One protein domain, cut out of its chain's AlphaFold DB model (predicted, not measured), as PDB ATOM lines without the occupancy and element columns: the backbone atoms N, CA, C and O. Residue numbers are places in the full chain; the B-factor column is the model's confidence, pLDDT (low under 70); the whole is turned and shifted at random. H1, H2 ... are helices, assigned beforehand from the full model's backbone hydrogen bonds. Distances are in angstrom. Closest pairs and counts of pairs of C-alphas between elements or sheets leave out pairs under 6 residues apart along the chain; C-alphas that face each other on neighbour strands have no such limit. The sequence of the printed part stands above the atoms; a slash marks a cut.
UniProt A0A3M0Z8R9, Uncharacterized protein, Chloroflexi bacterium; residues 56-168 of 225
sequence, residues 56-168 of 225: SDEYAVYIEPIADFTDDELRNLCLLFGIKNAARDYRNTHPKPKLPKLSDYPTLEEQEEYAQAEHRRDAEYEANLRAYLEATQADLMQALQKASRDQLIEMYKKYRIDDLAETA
ATOM      1  N   SER A  56      35.185  36.215   0.939       97.31
ATOM      2  CA  SER A  56      35.755  37.163   1.898       97.31
ATOM      3  C   SER A  56      37.253  36.951   2.116       97.31
ATOM      4  O   SER A  56      37.742  35.817   2.127       97.31
ATOM      5  N   ASP A  57      37.965  38.043   2.399       96.31
ATOM      6  CA  ASP A  57      39.379  37.996   2.779       96.31
ATOM      7  C   ASP A  57      39.588  37.138   4.037       96.31
ATOM      8  O   ASP A  57      40.547  36.374   4.134       96.31
ATOM      9  N   GLU A  58      38.674  37.212   5.009       96.81
ATOM     10  CA  GLU A  58      38.763  36.410   6.227       96.81
ATOM     11  C   GLU A  58      38.644  34.908   5.938       96.81
ATOM     12  O   GLU A  58      39.330  34.111   6.580       96.81
ATOM     13  N   TYR A  59      37.814  34.497   4.973       95.62
ATOM     14  CA  TYR A  59      37.755  33.097   4.555       95.62
ATOM     15  C   TYR A  59      39.061  32.659   3.891       95.62
ATOM     16  O   TYR A  59      39.621  31.636   4.291       95.62
ATOM     17  N   ALA A  60      39.563  33.442   2.934       93.94
ATOM     18  CA  ALA A  60      40.822  33.167   2.241       93.94
ATOM     19  C   ALA A  60      42.003  33.031   3.221       93.94
ATOM     20  O   ALA A  60      42.824  32.126   3.117       93.94
ATOM     21  N   VAL A  61      42.063  33.886   4.244       95.25
ATOM     22  CA  VAL A  61      43.158  33.860   5.223       95.25
ATOM     23  C   VAL A  61      43.019  32.715   6.228       95.25
ATOM     24  O   VAL A  61      44.013  32.076   6.575       95.25
ATOM     25  N   TYR A  62      41.814  32.469   6.754       92.94
ATOM     26  CA  TYR A  62      41.648  31.604   7.927       92.94
ATOM     27  C   TYR A  62      41.065  30.220   7.644       92.94
ATOM     28  O   TYR A  62      41.189  29.349   8.510       92.94
ATOM     29  N   ILE A  63      40.406  30.023   6.499       93.50
ATOM     30  CA  ILE A  63      39.656  28.801   6.176       93.50
ATOM     31  C   ILE A  63      40.185  28.122   4.912       93.50
ATOM     32  O   ILE A  63      40.370  26.910   4.934       93.50
ATOM     33  N   GLU A  64      40.456  28.866   3.838       88.62
ATOM     34  CA  GLU A  64      40.934  28.326   2.553       88.62
ATOM     35  C   GLU A  64      42.177  27.414   2.646       88.62
ATOM     36  O   GLU A  64      42.170  26.378   1.972       88.62
ATOM     37  N   PRO A  65      43.171  27.664   3.532       91.31
ATOM     38  CA  PRO A  65      44.338  26.783   3.684       91.31
ATOM     39  C   PRO A  65      44.003  25.331   4.059       91.31
ATOM     40  O   PRO A  65      44.860  24.454   3.999       91.31
ATOM     41  N   ILE A  66      42.750  25.039   4.427       91.56
ATOM     42  CA  ILE A  66      42.269  23.681   4.679       91.56
ATOM     43  C   ILE A  66      42.477  22.724   3.495       91.56
ATOM     44  O   ILE A  66      42.599  21.516   3.699       91.56
ATOM     45  N   ALA A  67      42.507  23.244   2.263       89.31
ATOM     46  CA  ALA A  67      42.719  22.437   1.066       89.31
ATOM     47  C   ALA A  67      44.082  21.722   1.082       89.31
ATOM     48  O   ALA A  67      44.185  20.609   0.563       89.31
ATOM     49  N   ASP A  68      45.074  22.324   1.743       93.38
ATOM     50  CA  ASP A  68      46.447  21.827   1.817       93.38
ATOM     51  C   ASP A  68      46.648  20.783   2.927       93.38
ATOM     52  O   ASP A  68      47.668  20.094   2.949       93.38
ATOM     53  N   PHE A  69      45.683  20.626   3.842       95.19
ATOM     54  CA  PHE A  69      45.806  19.687   4.955       95.19
ATOM     55  C   PHE A  69      45.550  18.239   4.535       95.19
ATOM     56  O   PHE A  69      44.580  17.899   3.845       95.19
ATOM     57  N   THR A  70      46.391  17.349   5.045       96.44
ATOM     58  CA  THR A  70      46.181  15.901   5.015       96.44
ATOM     59  C   THR A  70      45.003  15.494   5.909       96.44
ATOM     60  O   THR A  70      44.573  16.235   6.794       96.44
ATOM     61  N   ASP A  71      44.468  14.290   5.700       95.06
ATOM     62  CA  ASP A  71      43.378  13.767   6.537       95.06
ATOM     63  C   ASP A  71      43.783  13.658   8.016       95.06
ATOM     64  O   ASP A  71      42.967  13.912   8.901       95.06
ATOM     65  N   ASP A  72      45.041  13.318   8.300       95.44
ATOM     66  CA  ASP A  72      45.537  13.200   9.673       95.44
ATOM     67  C   ASP A  72      45.681  14.568  10.351       95.44
ATOM     68  O   ASP A  72      45.302  14.723  11.515       95.44
ATOM     69  N   GLU A  73      46.139  15.589   9.622       96.00
ATOM     70  CA  GLU A  73      46.146  16.971  10.113       96.00
ATOM     71  C   GLU A  73      44.727  17.469  10.394       96.00
ATOM     72  O   GLU A  73      44.477  18.032  11.463       96.00
ATOM     73  N   LEU A  74      43.774  17.195   9.497       95.56
ATOM     74  CA  LEU A  74      42.366  17.539   9.701       95.56
ATOM     75  C   LEU A  74      41.790  16.879  10.955       95.56
ATOM     76  O   LEU A  74      41.135  17.552  11.752       95.56
ATOM     77  N   ARG A  75      42.054  15.585  11.176       95.62
ATOM     78  CA  ARG A  75      41.612  14.880  12.390       95.62
ATOM     79  C   ARG A  75      42.203  15.510  13.647       95.62
ATOM     80  O   ARG A  75      41.460  15.767  14.593       95.62
ATOM     81  N   ASN A  76      43.502  15.805  13.652       95.19
ATOM     82  CA  ASN A  76      44.171  16.423  14.798       95.19
ATOM     83  C   ASN A  76      43.613  17.819  15.108       95.19
ATOM     84  O   ASN A  76      43.353  18.136  16.270       95.19
ATOM     85  N   LEU A  77      43.367  18.635  14.083       95.12
ATOM     86  CA  LEU A  77      42.773  19.963  14.241       95.12
ATOM     87  C   LEU A  77      41.321  19.876  14.732       95.12
ATOM     88  O   LEU A  77      40.940  20.590  15.659       95.12
ATOM     89  N   CYS A  78      40.520  18.968  14.168       95.69
ATOM     90  CA  CYS A  78      39.160  18.704  14.636       95.69
ATOM     91  C   CYS A  78      39.131  18.256  16.099       95.69
ATOM     92  O   CYS A  78      38.277  18.718  16.855       95.69
ATOM     93  N   LEU A  79      40.064  17.395  16.511       95.38
ATOM     94  CA  LEU A  79      40.194  16.952  17.896       95.38
ATOM     95  C   LEU A  79      40.547  18.126  18.818       95.38
ATOM     96  O   LEU A  79      39.873  18.333  19.825       95.38
ATOM     97  N   LEU A  80      41.551  18.927  18.448       94.56
ATOM     98  CA  LEU A  80      42.001  20.083  19.223       94.56
ATOM     99  C   LEU A  80      40.856  21.070  19.489       94.56
ATOM    100  O   LEU A  80      40.580  21.420  20.639       94.56
ATOM    101  N   PHE A  81      40.166  21.509  18.434       93.44
ATOM    102  CA  PHE A  81      39.074  22.468  18.591       93.44
ATOM    103  C   PHE A  81      37.814  21.832  19.185       93.44
ATOM    104  O   PHE A  81      37.102  22.484  19.950       93.44
ATOM    105  N   GLY A  82      37.540  20.562  18.877       93.12
ATOM    106  CA  GLY A  82      36.415  19.819  19.437       93.12
ATOM    107  C   GLY A  82      36.503  19.703  20.959       93.12
ATOM    108  O   GLY A  82      35.524  19.986  21.645       93.12
ATOM    109  N   ILE A  83      37.687  19.399  21.497       94.50
ATOM    110  CA  ILE A  83      37.916  19.318  22.949       94.50
ATOM    111  C   ILE A  83      37.823  20.685  23.617       94.50
ATOM    112  O   ILE A  83      37.208  20.808  24.678       94.50
ATOM    113  N   LYS A  84      38.355  21.733  22.981       92.38
ATOM    114  CA  LYS A  84      38.177  23.108  23.465       92.38
ATOM    115  C   LYS A  84      36.691  23.480  23.567       92.38
ATOM    116  O   LYS A  84      36.266  24.011  24.593       92.38
ATOM    117  N   ASN A  85      35.900  23.164  22.540       90.19
ATOM    118  CA  ASN A  85      34.457  23.408  22.539       90.19
ATOM    119  C   ASN A  85      33.735  22.586  23.615       90.19
ATOM    120  O   ASN A  85      32.917  23.142  24.341       90.19
ATOM    121  N   ALA A  86      34.083  21.309  23.784       92.94
ATOM    122  CA  ALA A  86      33.506  20.461  24.825       92.94
ATOM    123  C   ALA A  86      33.780  21.005  26.238       92.94
ATOM    124  O   ALA A  86      32.874  21.056  27.068       92.94
ATOM    125  N   ALA A  87      34.998  21.487  26.506       93.62
ATOM    126  CA  ALA A  87      35.343  22.096  27.792       93.62
ATOM    127  C   ALA A  87      34.502  23.342  28.085       93.62
ATOM    128  O   ALA A  87      34.056  23.555  29.215       93.62
ATOM    129  N   ARG A  88      34.264  24.166  27.065       88.69
ATOM    130  CA  ARG A  88      33.395  25.340  27.170       88.69
ATOM    131  C   ARG A  88      31.948  24.931  27.435       88.69
ATOM    132  O   ARG A  88      31.322  25.462  28.351       88.69
ATOM    133  N   ASP A  89      31.428  23.991  26.657       91.31
ATOM    134  CA  ASP A  89      30.044  23.540  26.769       91.31
ATOM    135  C   ASP A  89      29.787  22.908  28.144       91.31
ATOM    136  O   ASP A  89      28.766  23.204  28.770       91.31
ATOM    137  N   TYR A  90      30.754  22.155  28.682       94.00
ATOM    138  CA  TYR A  90      30.719  21.661  30.058       94.00
ATOM    139  C   TYR A  90      30.598  22.804  31.065       94.00
ATOM    140  O   TYR A  90      29.668  22.812  31.864       94.00
ATOM    141  N   ARG A  91      31.475  23.814  31.004       92.38
ATOM    142  CA  ARG A  91      31.454  24.950  31.946       92.38
ATOM    143  C   ARG A  91      30.145  25.740  31.904       92.38
ATOM    144  O   ARG A  91      29.693  26.227  32.936       92.38
ATOM    145  N   ASN A  92      29.531  25.844  30.728       88.12
ATOM    146  CA  ASN A  92      28.254  26.533  30.550       88.12
ATOM    147  C   ASN A  92      27.063  25.731  31.097       88.12
ATOM    148  O   ASN A  92      26.116  26.313  31.618       88.12
ATOM    149  N   THR A  93      27.096  24.405  30.957       92.81
ATOM    150  CA  THR A  93      25.990  23.511  31.346       92.81
ATOM    151  C   THR A  93      26.111  22.986  32.775       92.81
ATOM    152  O   THR A  93      25.106  22.664  33.400       92.81
ATOM    153  N   HIS A  94      27.328  22.965  33.310       93.94
ATOM    154  CA  HIS A  94      27.676  22.521  34.652       93.94
ATOM    155  C   HIS A  94      28.405  23.671  35.353       93.94
ATOM    156  O   HIS A  94      29.625  23.618  35.518       93.94
ATOM    157  N   PRO A  95      27.709  24.760  35.721       91.56
ATOM    158  CA  PRO A  95      28.339  25.827  36.483       91.56
ATOM    159  C   PRO A  95      28.834  25.282  37.827       91.56
ATOM    160  O   PRO A  95      28.201  24.408  38.424       91.56
ATOM    161  N   LYS A  96      29.959  25.815  38.318       90.62
ATOM    162  CA  LYS A  96      30.493  25.448  39.635       90.62
ATOM    163  C   LYS A  96      29.400  25.593  40.710       90.62
ATOM    164  O   LYS A  96      28.757  26.650  40.763       90.62
ATOM    165  N   PRO A  97      29.190  24.583  41.575       89.06
ATOM    166  CA  PRO A  97      28.244  24.689  42.677       89.06
ATOM    167  C   PRO A  97      28.562  25.899  43.558       89.06
ATOM    168  O   PRO A  97      29.712  26.129  43.929       89.06
ATOM    169  N   LYS A  98      27.546  26.695  43.898       89.56
ATOM    170  CA  LYS A  98      27.736  27.819  44.819       89.56
ATOM    171  C   LYS A  98      27.898  27.275  46.233       89.56
ATOM    172  O   LYS A  98      27.088  26.458  46.665       89.56
ATOM    173  N   LEU A  99      28.918  27.746  46.943       87.25
ATOM    174  CA  LEU A  99      29.047  27.463  48.368       87.25
ATOM    175  C   LEU A  99      28.052  28.320  49.162       87.25
ATOM    176  O   LEU A  99      27.662  29.397  48.690       87.25
ATOM    177  N   PRO A 100      27.628  27.860  50.351       85.62
ATOM    178  CA  PRO A 100      26.859  28.683  51.272       85.62
ATOM    179  C   PRO A 100      27.636  29.955  51.586       85.62
ATOM    180  O   PRO A 100      28.833  29.895  51.844       85.62
ATOM    181  N   LYS A 101      26.969  31.108  51.565       85.25
ATOM    182  CA  LYS A 101      27.618  32.348  51.990       85.25
ATOM    183  C   LYS A 101      28.010  32.233  53.461       85.25
ATOM    184  O   LYS A 101      27.216  31.739  54.261       85.25
ATOM    185  N   LEU A 102      29.201  32.722  53.787       80.25
ATOM    186  CA  LEU A 102      29.600  32.942  55.170       80.25
ATOM    187  C   LEU A 102      28.642  33.925  55.858       80.25
ATOM    188  O   LEU A 102      27.986  34.741  55.203       80.25
ATOM    189  N   SER A 103      28.564  33.821  57.183       81.56
ATOM    190  CA  SER A 103      27.866  34.789  58.026       81.56
ATOM    191  C   SER A 103      28.544  36.166  57.945       81.56
ATOM    192  O   SER A 103      29.688  36.285  57.511       81.56
ATOM    193  N   ASP A 104      27.851  37.232  58.360       74.88
ATOM    194  CA  ASP A 104      28.384  38.602  58.256       74.88
ATOM    195  C   ASP A 104      29.639  38.845  59.119       74.88
ATOM    196  O   ASP A 104      30.411  39.765  58.839       74.88
ATOM    197  N   TYR A 105      29.842  38.026  60.156       81.31
ATOM    198  CA  TYR A 105      30.999  38.044  61.053       81.31
ATOM    199  C   TYR A 105      31.481  36.606  61.269       81.31
ATOM    200  O   TYR A 105      31.235  36.037  62.336       81.31
ATOM    201  N   PRO A 106      32.115  35.997  60.253       82.44
ATOM    202  CA  PRO A 106      32.484  34.602  60.325       82.44
ATOM    203  C   PRO A 106      33.648  34.436  61.297       82.44
ATOM    204  O   PRO A 106      34.637  35.179  61.259       82.44
ATOM    205  N   THR A 107      33.529  33.452  62.171       89.75
ATOM    206  CA  THR A 107      34.616  32.997  63.034       89.75
ATOM    207  C   THR A 107      35.786  32.471  62.194       89.75
ATOM    208  O   THR A 107      35.623  32.129  61.023       89.75
ATOM    209  N   LEU A 108      36.983  32.391  62.786       89.00
ATOM    210  CA  LEU A 108      38.146  31.804  62.104       89.00
ATOM    211  C   LEU A 108      37.879  30.355  61.670       89.00
ATOM    212  O   LEU A 108      38.260  29.973  60.573       89.00
ATOM    213  N   GLU A 109      37.166  29.588  62.496       87.50
ATOM    214  CA  GLU A 109      36.758  28.215  62.186       87.50
ATOM    215  C   GLU A 109      35.833  28.167  60.959       87.50
ATOM    216  O   GLU A 109      36.109  27.432  60.017       87.50
ATOM    217  N   GLU A 110      34.812  29.031  60.891       85.19
ATOM    218  CA  GLU A 110      33.929  29.122  59.714       85.19
ATOM    219  C   GLU A 110      34.693  29.528  58.440       85.19
ATOM    220  O   GLU A 110      34.400  29.028  57.353       85.19
ATOM    221  N   GLN A 111      35.687  30.418  58.553       83.50
ATOM    222  CA  GLN A 111      36.536  30.811  57.422       83.50
ATOM    223  C   GLN A 111      37.417  29.650  56.941       83.50
ATOM    224  O   GLN A 111      37.521  29.414  55.735       83.50
ATOM    225  N   GLU A 112      38.028  28.908  57.866       88.38
ATOM    226  CA  GLU A 112      38.840  27.730  57.554       88.38
ATOM    227  C   GLU A 112      37.997  26.621  56.911       88.38
ATOM    228  O   GLU A 112      38.400  26.051  55.892       88.38
ATOM    229  N   GLU A 113      36.805  26.349  57.444       90.69
ATOM    230  CA  GLU A 113      35.862  25.384  56.877       90.69
ATOM    231  C   GLU A 113      35.416  25.782  55.467       90.69
ATOM    232  O   GLU A 113      35.403  24.944  54.559       90.69
ATOM    233  N   TYR A 114      35.097  27.061  55.250       90.44
ATOM    234  CA  TYR A 114      34.720  27.566  53.932       90.44
ATOM    235  C   TYR A 114      35.871  27.453  52.928       90.44
ATOM    236  O   TYR A 114      35.656  26.980  51.811       90.44
ATOM    237  N   ALA A 115      37.098  27.808  53.321       90.00
ATOM    238  CA  ALA A 115      38.276  27.664  52.467       90.00
ATOM    239  C   ALA A 115      38.535  26.193  52.096       90.00
ATOM    240  O   ALA A 115      38.803  25.871  50.936       90.00
ATOM    241  N   GLN A 116      38.393  25.267  53.050       92.75
ATOM    242  CA  GLN A 116      38.494  23.831  52.775       92.75
ATOM    243  C   GLN A 116      37.382  23.341  51.839       92.75
ATOM    244  O   GLN A 116      37.644  22.534  50.940       92.75
ATOM    245  N   ALA A 117      36.151  23.825  52.020       92.38
ATOM    246  CA  ALA A 117      35.025  23.511  51.147       92.38
ATOM    247  C   ALA A 117      35.234  24.057  49.725       92.38
ATOM    248  O   ALA A 117      34.916  23.368  48.756       92.38
ATOM    249  N   GLU A 118      35.817  25.248  49.584       91.81
ATOM    250  CA  GLU A 118      36.213  25.829  48.301       91.81
ATOM    251  C   GLU A 118      37.284  25.009  47.596       91.81
ATOM    252  O   GLU A 118      37.077  24.610  46.447       91.81
ATOM    253  N   HIS A 119      38.368  24.669  48.292       93.69
ATOM    254  CA  HIS A 119      39.402  23.803  47.740       93.69
ATOM    255  C   HIS A 119      38.840  22.451  47.295       93.69
ATOM    256  O   HIS A 119      39.167  21.977  46.206       93.69
ATOM    257  N   ARG A 120      37.967  21.838  48.107       95.06
ATOM    258  CA  ARG A 120      37.328  20.563  47.767       95.06
ATOM    259  C   ARG A 120      36.417  20.695  46.547       95.06
ATOM    260  O   ARG A 120      36.570  19.916  45.612       95.06
ATOM    261  N   ARG A 121      35.529  21.695  46.523       95.06
ATOM    262  CA  ARG A 121      34.641  21.983  45.384       95.06
ATOM    263  C   ARG A 121      35.444  22.155  44.102       95.06
ATOM    264  O   ARG A 121      35.077  21.593  43.074       95.06
ATOM    265  N   ASP A 122      36.505  22.954  44.145       93.75
ATOM    266  CA  ASP A 122      37.310  23.241  42.962       93.75
ATOM    267  C   ASP A 122      38.071  22.003  42.484       93.75
ATOM    268  O   ASP A 122      38.068  21.723  41.287       93.75
ATOM    269  N   ALA A 123      38.634  21.210  43.399       95.62
ATOM    270  CA  ALA A 123      39.275  19.945  43.054       95.62
ATOM    271  C   ALA A 123      38.288  18.940  42.431       95.62
ATOM    272  O   ALA A 123      38.589  18.344  41.396       95.62
ATOM    273  N   GLU A 124      37.101  18.777  43.020       96.25
ATOM    274  CA  GLU A 124      36.046  17.899  42.499       96.25
ATOM    275  C   GLU A 124      35.543  18.369  41.130       96.25
ATOM    276  O   GLU A 124      35.369  17.562  40.216       96.25
ATOM    277  N   TYR A 125      35.347  19.677  40.955       95.56
ATOM    278  CA  TYR A 125      34.909  20.253  39.688       95.56
ATOM    279  C   TYR A 125      35.929  20.027  38.566       95.56
ATOM    280  O   TYR A 125      35.558  19.584  37.480       95.56
ATOM    281  N   GLU A 126      37.212  20.286  38.828       95.75
ATOM    282  CA  GLU A 126      38.279  20.050  37.852       95.75
ATOM    283  C   GLU A 126      38.452  18.556  37.543       95.75
ATOM    284  O   GLU A 126      38.679  18.188  36.389       95.75
ATOM    285  N   ALA A 127      38.284  17.676  38.537       97.06
ATOM    286  CA  ALA A 127      38.291  16.231  38.321       97.06
ATOM    287  C   ALA A 127      37.130  15.785  37.415       97.06
ATOM    288  O   ALA A 127      37.348  15.028  36.467       97.06
ATOM    289  N   ASN A 128      35.919  16.300  37.651       96.88
ATOM    290  CA  ASN A 128      34.747  16.005  36.826       96.88
ATOM    291  C   ASN A 128      34.898  16.540  35.396       96.88
ATOM    292  O   ASN A 128      34.584  15.829  34.439       96.88
ATOM    293  N   LEU A 129      35.419  17.762  35.236       96.31
ATOM    294  CA  LEU A 129      35.731  18.330  33.926       96.31
ATOM    295  C   LEU A 129      36.761  17.462  33.192       96.31
ATOM    296  O   LEU A 129      36.553  17.128  32.030       96.31
ATOM    297  N   ARG A 130      37.850  17.059  33.859       97.00
ATOM    298  CA  ARG A 130      38.871  16.193  33.253       97.00
ATOM    299  C   ARG A 130      38.277  14.861  32.796       97.00
ATOM    300  O   ARG A 130      38.478  14.496  31.643       97.00
ATOM    301  N   ALA A 131      37.508  14.183  33.649       97.56
ATOM    302  CA  ALA A 131      36.870  12.914  33.300       97.56
ATOM    303  C   ALA A 131      35.917  13.056  32.099       97.56
ATOM    304  O   ALA A 131      35.924  12.225  31.191       97.56
ATOM    305  N   TYR A 132      35.136  14.141  32.054       97.25
ATOM    306  CA  TYR A 132      34.273  14.457  30.915       97.25
ATOM    307  C   TYR A 132      35.073  14.667  29.620       97.25
ATOM    308  O   TYR A 132      34.689  14.157  28.563       97.25
ATOM    309  N   LEU A 133      36.190  15.396  29.685       97.00
ATOM    310  CA  LEU A 133      37.034  15.661  28.520       97.00
ATOM    311  C   LEU A 133      37.758  14.413  28.022       97.00
ATOM    312  O   LEU A 133      37.831  14.220  26.814       97.00
ATOM    313  N   GLU A 134      38.239  13.551  28.918       96.94
ATOM    314  CA  GLU A 134      38.863  12.272  28.556       96.94
ATOM    315  C   GLU A 134      37.871  11.353  27.829       96.94
ATOM    316  O   GLU A 134      38.193  10.815  26.766       96.94
ATOM    317  N   ALA A 135      36.640  11.236  28.339       96.31
ATOM    318  CA  ALA A 135      35.574  10.489  27.670       96.31
ATOM    319  C   ALA A 135      35.234  11.094  26.298       96.31
ATOM    320  O   ALA A 135      35.219  10.393  25.285       96.31
ATOM    321  N   THR A 136      35.058  12.419  26.241       95.62
ATOM    322  CA  THR A 136      34.759  13.134  24.991       95.62
ATOM    323  C   THR A 136      35.879  12.978  23.962       95.62
ATOM    324  O   THR A 136      35.610  12.846  22.770       95.62
ATOM    325  N   GLN A 137      37.140  12.968  24.399       96.12
ATOM    326  CA  GLN A 137      38.296  12.752  23.531       96.12
ATOM    327  C   GLN A 137      38.271  11.369  22.901       96.12
ATOM    328  O   GLN A 137      38.460  11.260  21.689       96.12
ATOM    329  N   ALA A 138      38.012  10.328  23.694       96.00
ATOM    330  CA  ALA A 138      37.914   8.968  23.186       96.00
ATOM    331  C   ALA A 138      36.792   8.837  22.141       96.00
ATOM    332  O   ALA A 138      37.030   8.320  21.045       96.00
ATOM    333  N   ASP A 139      35.607   9.374  22.439       95.69
ATOM    334  CA  ASP A 139      34.450   9.334  21.538       95.69
ATOM    335  C   ASP A 139      34.708  10.110  20.240       95.69
ATOM    336  O   ASP A 139      34.448   9.615  19.137       95.69
ATOM    337  N   LEU A 140      35.280  11.312  20.352       94.75
ATOM    338  CA  LEU A 140      35.586  12.155  19.202       94.75
ATOM    339  C   LEU A 140      36.665  11.516  18.323       94.75
ATOM    340  O   LEU A 140      36.513  11.497  17.105       94.75
ATOM    341  N   MET A 141      37.714  10.927  18.905       95.06
ATOM    342  CA  MET A 141      38.732  10.199  18.140       95.06
ATOM    343  C   MET A 141      38.124   9.039  17.344       95.06
ATOM    344  O   MET A 141      38.425   8.892  16.159       95.06
ATOM    345  N   GLN A 142      37.235   8.248  17.952       95.25
ATOM    346  CA  GLN A 142      36.552   7.159  17.245       95.25
ATOM    347  C   GLN A 142      35.656   7.670  16.111       95.25
ATOM    348  O   GLN A 142      35.605   7.054  15.044       95.25
ATOM    349  N   ALA A 143      34.953   8.785  16.320       94.44
ATOM    350  CA  ALA A 143      34.129   9.406  15.288       94.44
ATOM    351  C   ALA A 143      34.982   9.927  14.117       94.44
ATOM    352  O   ALA A 143      34.670   9.657  12.958       94.44
ATOM    353  N   LEU A 144      36.097  10.604  14.411       95.50
ATOM    354  CA  LEU A 144      37.007  11.180  13.416       95.50
ATOM    355  C   LEU A 144      37.736  10.121  12.574       95.50
ATOM    356  O   LEU A 144      38.032  10.362  11.404       95.50
ATOM    357  N   GLN A 145      38.001   8.937  13.132       95.12
ATOM    358  CA  GLN A 145      38.563   7.812  12.373       95.12
ATOM    359  C   GLN A 145      37.598   7.271  11.311       95.12
ATOM    360  O   GLN A 145      38.038   6.774  10.277       95.12
ATOM    361  N   LYS A 146      36.288   7.362  11.562       94.88
ATOM    362  CA  LYS A 146      35.235   6.874  10.657       94.88
ATOM    363  C   LYS A 146      34.736   7.948   9.688       94.88
ATOM    364  O   LYS A 146      33.990   7.623   8.768       94.88
ATOM    365  N   ALA A 147      35.105   9.207   9.914       95.81
ATOM    366  CA  ALA A 147      34.654  10.333   9.115       95.81
ATOM    367  C   ALA A 147      35.334  10.357   7.738       95.81
ATOM    368  O   ALA A 147      36.540  10.124   7.617       95.81
ATOM    369  N   SER A 148      34.561  10.680   6.701       97.25
ATOM    370  CA  SER A 148      35.109  10.993   5.380       97.25
ATOM    371  C   SER A 148      35.859  12.328   5.399       97.25
ATOM    372  O   SER A 148      35.632  13.168   6.272       97.25
ATOM    373  N   ARG A 149      36.718  12.566   4.402       95.50
ATOM    374  CA  ARG A 149      37.429  13.846   4.259       95.50
ATOM    375  C   ARG A 149      36.472  15.042   4.230       95.50
ATOM    376  O   ARG A 149      36.703  16.010   4.945       95.50
ATOM    377  N   ASP A 150      35.368  14.952   3.489       96.25
ATOM    378  CA  ASP A 150      34.366  16.027   3.431       96.25
ATOM    379  C   ASP A 150      33.736  16.301   4.803       96.25
ATOM    380  O   ASP A 150      33.554  17.453   5.194       96.25
ATOM    381  N   GLN A 151      33.458  15.249   5.583       96.31
ATOM    382  CA  GLN A 151      32.958  15.401   6.951       96.31
ATOM    383  C   GLN A 151      33.998  16.062   7.861       96.31
ATOM    384  O   GLN A 151      33.649  16.952   8.636       96.31
ATOM    385  N   LEU A 152      35.272  15.667   7.750       95.81
ATOM    386  CA  LEU A 152      36.371  16.283   8.496       95.81
ATOM    387  C   LEU A 152      36.523  17.768   8.149       95.81
ATOM    388  O   LEU A 152      36.684  18.589   9.049       95.81
ATOM    389  N   ILE A 153      36.412  18.119   6.867       95.56
ATOM    390  CA  ILE A 153      36.465  19.499   6.377       95.56
ATOM    391  C   ILE A 153      35.341  20.344   6.987       95.56
ATOM    392  O   ILE A 153      35.597  21.429   7.513       95.56
ATOM    393  N   GLU A 154      34.103  19.855   6.963       95.06
ATOM    394  CA  GLU A 154      32.963  20.600   7.506       95.06
ATOM    395  C   GLU A 154      33.022  20.730   9.034       95.06
ATOM    396  O   GLU A 154      32.732  21.798   9.583       95.06
ATOM    397  N   MET A 155      33.475  19.683   9.735       94.50
ATOM    398  CA  MET A 155      33.737  19.746  11.176       94.50
ATOM    399  C   MET A 155      34.819  20.778  11.501       94.50
ATOM    400  O   MET A 155      34.607  21.626  12.371       94.50
ATOM    401  N   TYR A 156      35.941  20.751  10.778       94.94
ATOM    402  CA  TYR A 156      37.029  21.706  10.955       94.94
ATOM    403  C   TYR A 156      36.541  23.136  10.745       94.94
ATOM    404  O   TYR A 156      36.735  23.973  11.624       94.94
ATOM    405  N   LYS A 157      35.865  23.417   9.622       95.12
ATOM    406  CA  LYS A 157      35.339  24.754   9.314       95.12
ATOM    407  C   LYS A 157      34.449  25.251  10.441       95.12
ATOM    408  O   LYS A 157      34.654  26.355  10.940       95.12
ATOM    409  N   LYS A 158      33.495  24.427  10.882       94.25
ATOM    410  CA  LYS A 158      32.600  24.774  11.990       94.25
ATOM    411  C   LYS A 158      33.396  25.144  13.241       94.25
ATOM    412  O   LYS A 158      33.202  26.229  13.785       94.25
ATOM    413  N   TYR A 159      34.302  24.272  13.670       93.56
ATOM    414  CA  TYR A 159      35.065  24.487  14.892       93.56
ATOM    415  C   TYR A 159      36.014  25.680  14.808       93.56
ATOM    416  O   TYR A 159      36.108  26.450  15.761       93.56
ATOM    417  N   ARG A 160      36.675  25.872  13.665       93.75
ATOM    418  CA  ARG A 160      37.587  26.991  13.433       93.75
ATOM    419  C   ARG A 160      36.852  28.328  13.415       93.75
ATOM    420  O   ARG A 160      37.329  29.293  14.005       93.75
ATOM    421  N   ILE A 161      35.677  28.380  12.785       94.81
ATOM    422  CA  ILE A 161      34.819  29.570  12.791       94.81
ATOM    423  C   ILE A 161      34.368  29.898  14.214       94.81
ATOM    424  O   ILE A 161      34.409  31.063  14.607       94.81
ATOM    425  N   ASP A 162      33.946  28.894  14.988       92.19
ATOM    426  CA  ASP A 162      33.531  29.087  16.379       92.19
ATOM    427  C   ASP A 162      34.681  29.628  17.243       92.19
ATOM    428  O   ASP A 162      34.486  30.601  17.972       92.19
ATOM    429  N   ASP A 163      35.881  29.061  17.099       92.81
ATOM    430  CA  ASP A 163      37.105  29.474  17.797       92.81
ATOM    431  C   ASP A 163      37.507  30.931  17.496       92.81
ATOM    432  O   ASP A 163      37.749  31.728  18.409       92.81
ATOM    433  N   LEU A 164      37.530  31.306  16.215       94.44
ATOM    434  CA  LEU A 164      37.863  32.667  15.782       94.44
ATOM    435  C   LEU A 164      36.806  33.678  16.236       94.44
ATOM    436  O   LEU A 164      37.141  34.760  16.718       94.44
ATOM    437  N   ALA A 165      35.527  33.322  16.124       93.94
ATOM    438  CA  ALA A 165      34.427  34.181  16.540       93.94
ATOM    439  C   ALA A 165      34.391  34.399  18.059       93.94
ATOM    440  O   ALA A 165      34.038  35.490  18.513       93.94
ATOM    441  N   GLU A 166      34.747  33.385  18.846       91.62
ATOM    442  CA  GLU A 166      34.892  33.495  20.299       91.62
ATOM    443  C   GLU A 166      36.101  34.354  20.674       91.62
ATOM    444  O   GLU A 166      35.996  35.234  21.526       91.62
ATOM    445  N   THR A 167      37.231  34.167  19.992       92.94
ATOM    446  CA  THR A 167      38.422  35.004  20.192       92.94
ATOM    447  C   THR A 167      38.108  36.475  19.910       92.94
ATOM    448  O   THR A 167      38.447  37.349  20.710       92.94
ATOM    449  N   ALA A 168      37.388  36.753  18.818       94.75
ATOM    450  CA  ALA A 168      36.929  38.097  18.483       94.75
ATOM    451  C   ALA A 168      35.958  38.660  19.529       94.75
ATOM    452  O   ALA A 168      36.086  39.826  19.901       94.75
TER     453      ALA A 168
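AT A GLANCE: This is residues 56 to 168 of the 225 residues of an uncharacterized protein of Chloroflexi bacterium (UniProt A0A3M0Z8R9). What shape? Long helix H4 and shorter H3 make a hairpin, and H5 crosses H3 beside short H1 and H2. How large? The all-helix printed part has 113 residues with five named helices. It is extended: the radius of gyration of the C-alphas is 20.4 A, the spans 63 by 33 by 17 A.

HOW THE PARTS SIT: What touches? H3, residues 71 to 93, touches H4, residues 108 to 146, closest at C-alphas 75 and 144, 6.0 A, and H5, residues 149 to 168, at C-alphas 78 and 156, 5.2 A. And the backbones? H1, residues 57 to 62, H3 and H5 have every O i to N i+4 pair within hydrogen-bond range, H4 34 of 35. H2, residues 64 to 68, has 0 of 1, but 2 of 2 O i to N i+3 pairs.

IN THESE COORDINATES: Which anchors? H1 begins at C-alpha 57, (39.379, 37.996, 2.779), and H5 ends at C-alpha 168, (36.929, 38.097, 18.483). How long is H4? Its first and last C-alphas are 57.2 A apart.

THE WHOLE: Any cut? The printed part has none. Long links? The link H3 to H4 is long.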